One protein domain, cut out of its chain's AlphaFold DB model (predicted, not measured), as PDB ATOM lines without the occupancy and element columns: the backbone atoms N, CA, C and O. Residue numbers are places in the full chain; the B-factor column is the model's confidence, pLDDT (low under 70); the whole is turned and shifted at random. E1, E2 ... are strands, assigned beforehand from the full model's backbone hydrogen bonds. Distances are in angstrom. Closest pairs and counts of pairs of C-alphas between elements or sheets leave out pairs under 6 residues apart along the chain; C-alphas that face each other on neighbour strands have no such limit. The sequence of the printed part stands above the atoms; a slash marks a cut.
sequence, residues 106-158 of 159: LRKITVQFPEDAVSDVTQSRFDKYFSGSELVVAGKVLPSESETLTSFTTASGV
ATOM      1  N   LEU A 106     -46.303  31.584  19.067       89.50
ATOM      2  CA  LEU A 106     -44.981  31.419  19.673       89.50
ATOM      3  C   LEU A 106     -44.028  30.675  18.740       89.50
ATOM      4  O   LEU A 106     -44.441  29.862  17.914       89.50
ATOM      5  N   ARG A 107     -42.734  30.930  18.924       88.81
ATOM      6  CA  ARG A 107     -41.622  30.231  18.271       88.81
ATOM      7  C   ARG A 107     -40.511  29.911  19.270       88.81
ATOM      8  O   ARG A 107     -40.412  30.578  20.300       88.81
ATOM      9  N   LYS A 108     -39.642  28.951  18.935       89.19
ATOM     10  CA  LYS A 108     -38.485  28.537  19.763       89.19
ATOM     11  C   LYS A 108     -38.894  28.206  21.203       89.19
ATOM     12  O   LYS A 108     -38.405  28.806  22.157       89.19
ATOM     13  N   ILE A 109     -39.844  27.292  21.336       93.56
ATOM     14  CA  ILE A 109     -40.459  26.927  22.607       93.56
ATOM     15  C   ILE A 109     -39.636  25.805  23.225       93.56
ATOM     16  O   ILE A 109     -39.362  24.802  22.567       93.56
ATOM     17  N   THR A 110     -39.240  25.964  24.479       96.19
ATOM     18  CA  THR A 110     -38.540  24.924  25.236       96.19
ATOM     19  C   THR A 110     -39.199  24.764  26.591       96.19
ATOM     20  O   THR A 110     -39.276  25.732  27.349       96.19
ATOM     21  N   VAL A 111     -39.635  23.543  26.887       96.00
ATOM     22  CA  VAL A 111     -40.098  23.116  28.208       96.00
ATOM     23  C   VAL A 111     -38.926  22.449  28.917       96.00
ATOM     24  O   VAL A 111     -38.321  21.511  28.397       96.00
ATOM     25  N   GLN A 112     -38.567  22.966  30.083       95.25
ATOM     26  CA  GLN A 112     -37.440  22.505  30.882       95.25
ATOM     27  C   GLN A 112     -37.941  22.003  32.226       95.25
ATOM     28  O   GLN A 112     -38.825  22.599  32.840       95.25
ATOM     29  N   PHE A 113     -37.333  20.924  32.691       93.38
ATOM     30  CA  PHE A 113     -37.537  20.378  34.023       93.38
ATOM     31  C   PHE A 113     -36.212  20.495  34.788       93.38
ATOM     32  O   PHE A 113     -35.160  20.521  34.140       93.38
ATOM     33  N   PRO A 114     -36.234  20.586  36.128       90.88
ATOM     34  CA  PRO A 114     -35.020  20.518  36.930       90.88
ATOM     35  C   PRO A 114     -34.204  19.261  36.608       90.88
ATOM     36  O   PRO A 114     -34.772  18.212  36.284       90.88
ATOM     37  N   GLU A 115     -32.878  19.372  36.703       84.69
ATOM     38  CA  GLU A 115     -31.993  18.210  36.589       84.69
ATOM     39  C   GLU A 115     -32.395  17.148  37.620       84.69
ATOM     40  O   GLU A 115     -32.840  17.471  38.722       84.69
ATOM     41  N   ASP A 116     -32.312  15.881  37.217       88.00
ATOM     42  CA  ASP A 116     -32.662  14.710  38.028       88.00
ATOM     43  C   ASP A 116     -34.114  14.647  38.551       88.00
ATOM     44  O   ASP A 116     -34.445  13.776  39.353       88.00
ATOM     45  N   ALA A 117     -35.023  15.503  38.066       91.62
ATOM     46  CA  ALA A 117     -36.442  15.440  38.433       91.62
ATOM     47  C   ALA A 117     -37.262  14.484  37.549       91.62
ATOM     48  O   ALA A 117     -38.286  13.946  37.983       91.62
ATOM     49  N   VAL A 118     -36.839  14.279  36.297       93.81
ATOM     50  CA  VAL A 118     -37.575  13.489  35.301       93.81
ATOM     51  C   VAL A 118     -36.645  12.633  34.440       93.81
ATOM     52  O   VAL A 118     -35.539  13.047  34.098       93.81
ATOM     53  N   SER A 119     -37.118  11.452  34.042       94.62
ATOM     54  CA  SER A 119     -36.511  10.595  33.017       94.62
ATOM     55  C   SER A 119     -37.481  10.368  31.858       94.62
ATOM     56  O   SER A 119     -38.668  10.683  31.951       94.62
ATOM     57  N   ASP A 120     -36.974   9.816  30.752       94.56
ATOM     58  CA  ASP A 120     -37.792   9.354  29.619       94.56
ATOM     59  C   ASP A 120     -38.730  10.435  29.048       94.56
ATOM     60  O   ASP A 120     -39.867  10.165  28.660       94.56
ATOM     61  N   VAL A 121     -38.256  11.686  29.030       94.44
ATOM     62  CA  VAL A 121     -39.032  12.833  28.552       94.44
ATOM     63  C   VAL A 121     -39.164  12.770  27.030       94.44
ATOM     64  O   VAL A 121     -38.178  12.586  26.313       94.44
ATOM     65  N   THR A 122     -40.383  12.949  26.525       94.56
ATOM     66  CA  THR A 122     -40.659  13.092  25.092       94.56
ATOM     67  C   THR A 122     -40.077  14.403  24.551       94.56
ATOM     68  O   THR A 122     -39.377  15.145  25.238       94.56
ATOM     69  N   GLN A 123     -40.377  14.737  23.294       91.81
ATOM     70  CA  GLN A 123     -40.007  16.030  22.729       91.81
ATOM     71  C   GLN A 123     -40.448  17.185  23.646       91.81
ATOM     72  O   GLN A 123     -41.628  17.331  23.941       91.81
ATOM     73  N   SER A 124     -39.487  18.004  24.073       93.44
ATOM     74  CA  SER A 124     -39.699  19.178  24.931       93.44
ATOM     75  C   SER A 124     -39.293  20.494  24.256       93.44
ATOM     76  O   SER A 124     -39.395  21.571  24.844       93.44
ATOM     77  N   ARG A 125     -38.835  20.417  23.002       92.69
ATOM     78  CA  ARG A 125     -38.494  21.560  22.149       92.69
ATOM     79  C   ARG A 125     -39.440  21.599  20.963       92.69
ATOM     80  O   ARG A 125     -39.570  20.605  20.253       92.69
ATOM     81  N   PHE A 126     -40.064  22.744  20.734       88.69
ATOM     82  CA  PHE A 126     -41.025  22.940  19.658       88.69
ATOM     83  C   PHE A 126     -40.699  24.212  18.891       88.69
ATOM     84  O   PHE A 126     -40.432  25.266  19.471       88.69
ATOM     85  N   ASP A 127     -40.746  24.131  17.569       85.75
ATOM     86  CA  ASP A 127     -40.349  25.263  16.739       85.75
ATOM     87  C   ASP A 127     -41.394  26.372  16.737       85.75
ATOM     88  O   ASP A 127     -41.023  27.549  16.746       85.75
ATOM     89  N   LYS A 128     -42.683  26.005  16.710       86.06
ATOM     90  CA  LYS A 128     -43.829  26.906  16.525       86.06
ATOM     91  C   LYS A 128     -45.036  26.416  17.324       86.06
ATOM     92  O   LYS A 128     -45.230  25.215  17.476       86.06
ATOM     93  N   TYR A 129     -45.865  27.355  17.764       85.81
ATOM     94  CA  TYR A 129     -47.176  27.103  18.357       85.81
ATOM     95  C   TYR A 129     -48.216  27.984  17.679       85.81
ATOM     96  O   TYR A 129     -48.017  29.194  17.551       85.81
ATOM     97  N   PHE A 130     -49.315  27.371  17.252       82.44
ATOM     98  CA  PHE A 130     -50.410  28.038  16.554       82.44
ATOM     99  C   PHE A 130     -51.625  28.167  17.475       82.44
ATOM    100  O   PHE A 130     -51.877  27.306  18.320       82.44
ATOM    101  N   SER A 131     -52.393  29.240  17.311       79.69
ATOM    102  CA  SER A 131     -53.612  29.467  18.087       79.69
ATOM    103  C   SER A 131     -54.590  28.300  17.939       79.69
ATOM    104  O   SER A 131     -54.948  27.925  16.825       79.69
ATOM    105  N   GLY A 132     -55.049  27.754  19.067       70.69
ATOM    106  CA  GLY A 132     -55.974  26.614  19.104       70.69
ATOM    107  C   GLY A 132     -55.319  25.241  18.912       70.69
ATOM    108  O   GLY A 132     -56.036  24.247  18.886       70.69
ATOM    109  N   SER A 133     -53.987  25.173  18.787       76.31
ATOM    110  CA  SER A 133     -53.230  23.915  18.861       76.31
ATOM    111  C   SER A 133     -52.820  23.578  20.302       76.31
ATOM    112  O   SER A 133     -53.007  24.386  21.217       76.31
ATOM    113  N   GLU A 134     -52.235  22.395  20.502       83.88
ATOM    114  CA  GLU A 134     -51.728  21.913  21.791       83.88
ATOM    115  C   GLU A 134     -50.287  21.399  21.649       83.88
ATOM    116  O   GLU A 134     -49.922  20.815  20.627       83.88
ATOM    117  N   LEU A 135     -49.463  21.628  22.679       88.38
ATOM    118  CA  LEU A 135     -48.135  21.029  22.820       88.38
ATOM    119  C   LEU A 135     -48.174  20.038  23.977       88.38
ATOM    120  O   LEU A 135     -48.556  20.407  25.085       88.38
ATOM    121  N   VAL A 136     -47.739  18.806  23.728       91.19
ATOM    122  CA  VAL A 136     -47.770  17.732  24.724       91.19
ATOM    123  C   VAL A 136     -46.350  17.273  25.019       91.19
ATOM    124  O   VAL A 136     -45.594  16.933  24.109       91.19
ATOM    125  N   VAL A 137     -45.998  17.250  26.305       94.56
ATOM    126  CA  VAL A 137     -44.743  16.695  26.820       94.56
ATOM    127  C   VAL A 137     -45.095  15.647  27.869       94.56
ATOM    128  O   VAL A 137     -45.833  15.940  28.807       94.56
ATOM    129  N   ALA A 138     -44.572  14.435  27.715       94.94
ATOM    130  CA  ALA A 138     -44.718  13.346  28.672       94.94
ATOM    131  C   ALA A 138     -43.342  12.900  29.181       94.94
ATOM    132  O   ALA A 138     -42.326  13.155  28.541       94.94
ATOM    133  N   GLY A 139     -43.307  12.241  30.335       93.69
ATOM    134  CA  GLY A 139     -42.085  11.728  30.949       93.69
ATOM    135  C   GLY A 139     -42.382  11.009  32.259       93.69
ATOM    136  O   GLY A 139     -43.539  10.907  32.676       93.69
ATOM    137  N   LYS A 140     -41.337  10.510  32.916       94.44
ATOM    138  CA  LYS A 140     -41.424   9.812  34.198       94.44
ATOM    139  C   LYS A 140     -40.812  10.667  35.301       94.44
ATOM    140  O   LYS A 140     -39.661  11.068  35.198       94.44
ATOM    141  N   VAL A 141     -41.566  10.912  36.369       93.94
ATOM    142  CA  VAL A 141     -41.058  11.617  37.555       93.94
ATOM    143  C   VAL A 141     -40.159  10.680  38.358       93.94
ATOM    144  O   VAL A 141     -40.519   9.520  38.592       93.94
ATOM    145  N   LEU A 142     -38.983  11.165  38.751       92.69
ATOM    146  CA  LEU A 142     -38.040  10.414  39.574       92.69
ATOM    147  C   LEU A 142     -38.372  10.570  41.071       92.69
ATOM    148  O   LEU A 142     -38.923  11.597  41.469       92.69
ATOM    149  N   PRO A 143     -38.073   9.563  41.916       90.44
ATOM    150  CA  PRO A 143     -38.291   9.671  43.356       90.44
ATOM    151  C   PRO A 143     -37.517  10.854  43.946       90.44
ATOM    152  O   PRO A 143     -36.312  10.970  43.740       90.44
ATOM    153  N   SER A 144     -38.200  11.707  44.703       87.19
ATOM    154  CA  SER A 144     -37.592  12.832  45.412       87.19
ATOM    155  C   SER A 144     -38.320  13.066  46.738       87.19
ATOM    156  O   SER A 144     -39.433  12.576  46.920       87.19
ATOM    157  N   GLU A 145     -37.715  13.816  47.662       82.00
ATOM    158  CA  GLU A 145     -38.385  14.221  48.910       82.00
ATOM    159  C   GLU A 145     -39.511  15.249  48.673       82.00
ATOM    160  O   GLU A 145     -40.325  15.497  49.559       82.00
ATOM    161  N   SER A 146     -39.572  15.845  47.477       82.62
ATOM    162  CA  SER A 146     -40.611  16.789  47.067       82.62
ATOM    163  C   SER A 146     -41.775  16.064  46.395       82.62
ATOM    164  O   SER A 146     -41.595  15.324  45.428       82.62
ATOM    165  N   GLU A 147     -42.997  16.371  46.830       85.12
ATOM    166  CA  GLU A 147     -44.234  15.942  46.156       85.12
ATOM    167  C   GLU A 147     -44.592  16.822  44.945       85.12
ATOM    168  O   GLU A 147     -45.590  16.592  44.264       85.12
ATOM    169  N   THR A 148     -43.789  17.852  44.663       88.31
ATOM    170  CA  THR A 148     -44.041  18.812  43.584       88.31
ATOM    171  C   THR A 148     -42.985  18.721  42.492       88.31
ATOM    172  O   THR A 148     -41.784  18.701  42.772       88.31
ATOM    173  N   LEU A 149     -43.444  18.719  41.236       89.69
ATOM    174  CA  LEU A 149     -42.615  18.894  40.049       89.69
ATOM    175  C   LEU A 149     -42.836  20.302  39.495       89.69
ATOM    176  O   LEU A 149     -43.964  20.689  39.189       89.69
ATOM    177  N   THR A 150     -41.755  21.056  39.330       91.38
ATOM    178  CA  THR A 150     -41.781  22.356  38.655       91.38
ATOM    179  C   THR A 150     -41.252  22.214  37.232       91.38
ATOM    180  O   THR A 150     -40.416  21.359  36.946       91.38
ATOM    181  N   SER A 151     -41.760  23.034  36.315       93.06
ATOM    182  CA  SER A 151     -41.240  23.137  34.951       93.06
ATOM    183  C   SER A 151     -41.153  24.603  34.540       93.06
ATOM    184  O   SER A 151     -41.913  25.442  35.029       93.06
ATOM    185  N   PHE A 152     -40.212  24.910  33.653       94.69
ATOM    186  CA  PHE A 152     -39.976  26.247  33.123       94.69
ATOM    187  C   PHE A 152     -40.154  26.226  31.610       94.69
ATOM    188  O   PHE A 152     -39.495  25.459  30.911       94.69
ATOM    189  N   THR A 153     -41.014  27.100  31.094       95.50
ATOM    190  CA  THR A 153     -41.246  27.225  29.652       95.50
ATOM    191  C   THR A 153     -40.689  28.547  29.154       95.50
ATOM    192  O   THR A 153     -41.039  29.613  29.657       95.50
ATOM    193  N   THR A 154     -39.841  28.485  28.131       96.56
ATOM    194  CA  THR A 154     -39.332  29.662  27.415       96.56
ATOM    195  C   THR A 154     -39.847  29.652  25.983       96.56
ATOM    196  O   THR A 154     -39.952  28.592  25.371       96.56
ATOM    197  N   ALA A 155     -40.202  30.822  25.452       94.81
ATOM    198  CA  ALA A 155     -40.688  30.984  24.085       94.81
ATOM    199  C   ALA A 155     -40.456  32.419  23.590       94.81
ATOM    200  O   ALA A 155     -40.333  33.353  24.380       94.81
ATOM    201  N   SER A 156     -40.416  32.604  22.273       92.50
ATOM    202  CA  SER A 156     -40.386  33.917  21.623       92.50
ATOM    203  C   SER A 156     -41.733  34.220  20.968       92.50
ATOM    204  O   SER A 156     -42.300  33.352  20.310       92.50
ATOM    205  N   GLY A 157     -42.216  35.457  21.085       89.31
ATOM    206  CA  GLY A 157     -43.409  35.906  20.365       89.31
ATOM    207  C   GLY A 157     -43.196  35.994  18.850       89.31
ATOM    208  O   GLY A 157     -42.062  36.174  18.368       89.31
ATOM    209  N   VAL A 158     -44.301  35.868  18.119       85.12
ATOM    210  CA  VAL A 158     -44.406  36.121  16.676       85.12
ATOM    211  C   VAL A 158     -45.055  37.495  16.458       85.12
ATOM    212  O   VAL A 158     -45.880  37.916  17.267       85.12
TER     213      VAL A 158
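Overview. This is residues 106 to 158 of the 159 residues of the protein "Inter-alpha-trypsin inhibitor heavy chain H2" of Liparis tanakae (Tanaka's snailfish) (UniProt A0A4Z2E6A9). Little regular structure is named in this loose rod: a twisted sheet of three strands makes one half, and two long loops make much of the rest. Residues 131 to 151 run the length of the rod and fold back at the far end, tied to the other loop by a short antiparallel pairing of 118 to 119 with 140 to 141. The printed part has 53 residues with E1, E2, E3 along the chain, order E2 - E1 - E3, antiparallel, all strand, 19 residues in named elements. The radius of gyration of the C-alphas is 12.6 A; the spans are 39 by 16 by 16 A.

Arrangement. E1, residues 106 to 112, is the inner strand. E2, residues 125 to 130, forms a hairpin with it, antiparallel at 139 degrees; N 109 and O 126 are 2.8 A apart. E3, residues 152 to 157, is antiparallel to E1 at 170 degrees; N 110 and O 154 are 2.9 A apart. E2 and E3 are apart.

Along the chain. E1 spans 16.2 A from C-alpha 106 at (-44.981, 31.419, 19.673), E2 14.7 A, and E3 16.4 A to C-alpha 157 at (-43.409, 35.906, 20.365).

Size, cuts and confidence. The C-alphas farthest apart, of Glu 145 and Val 158, are 39.4 A apart. Both links are long, 12 and 21 residues. The printed part has no cut, and no printed residue is under 70 in pLDDT.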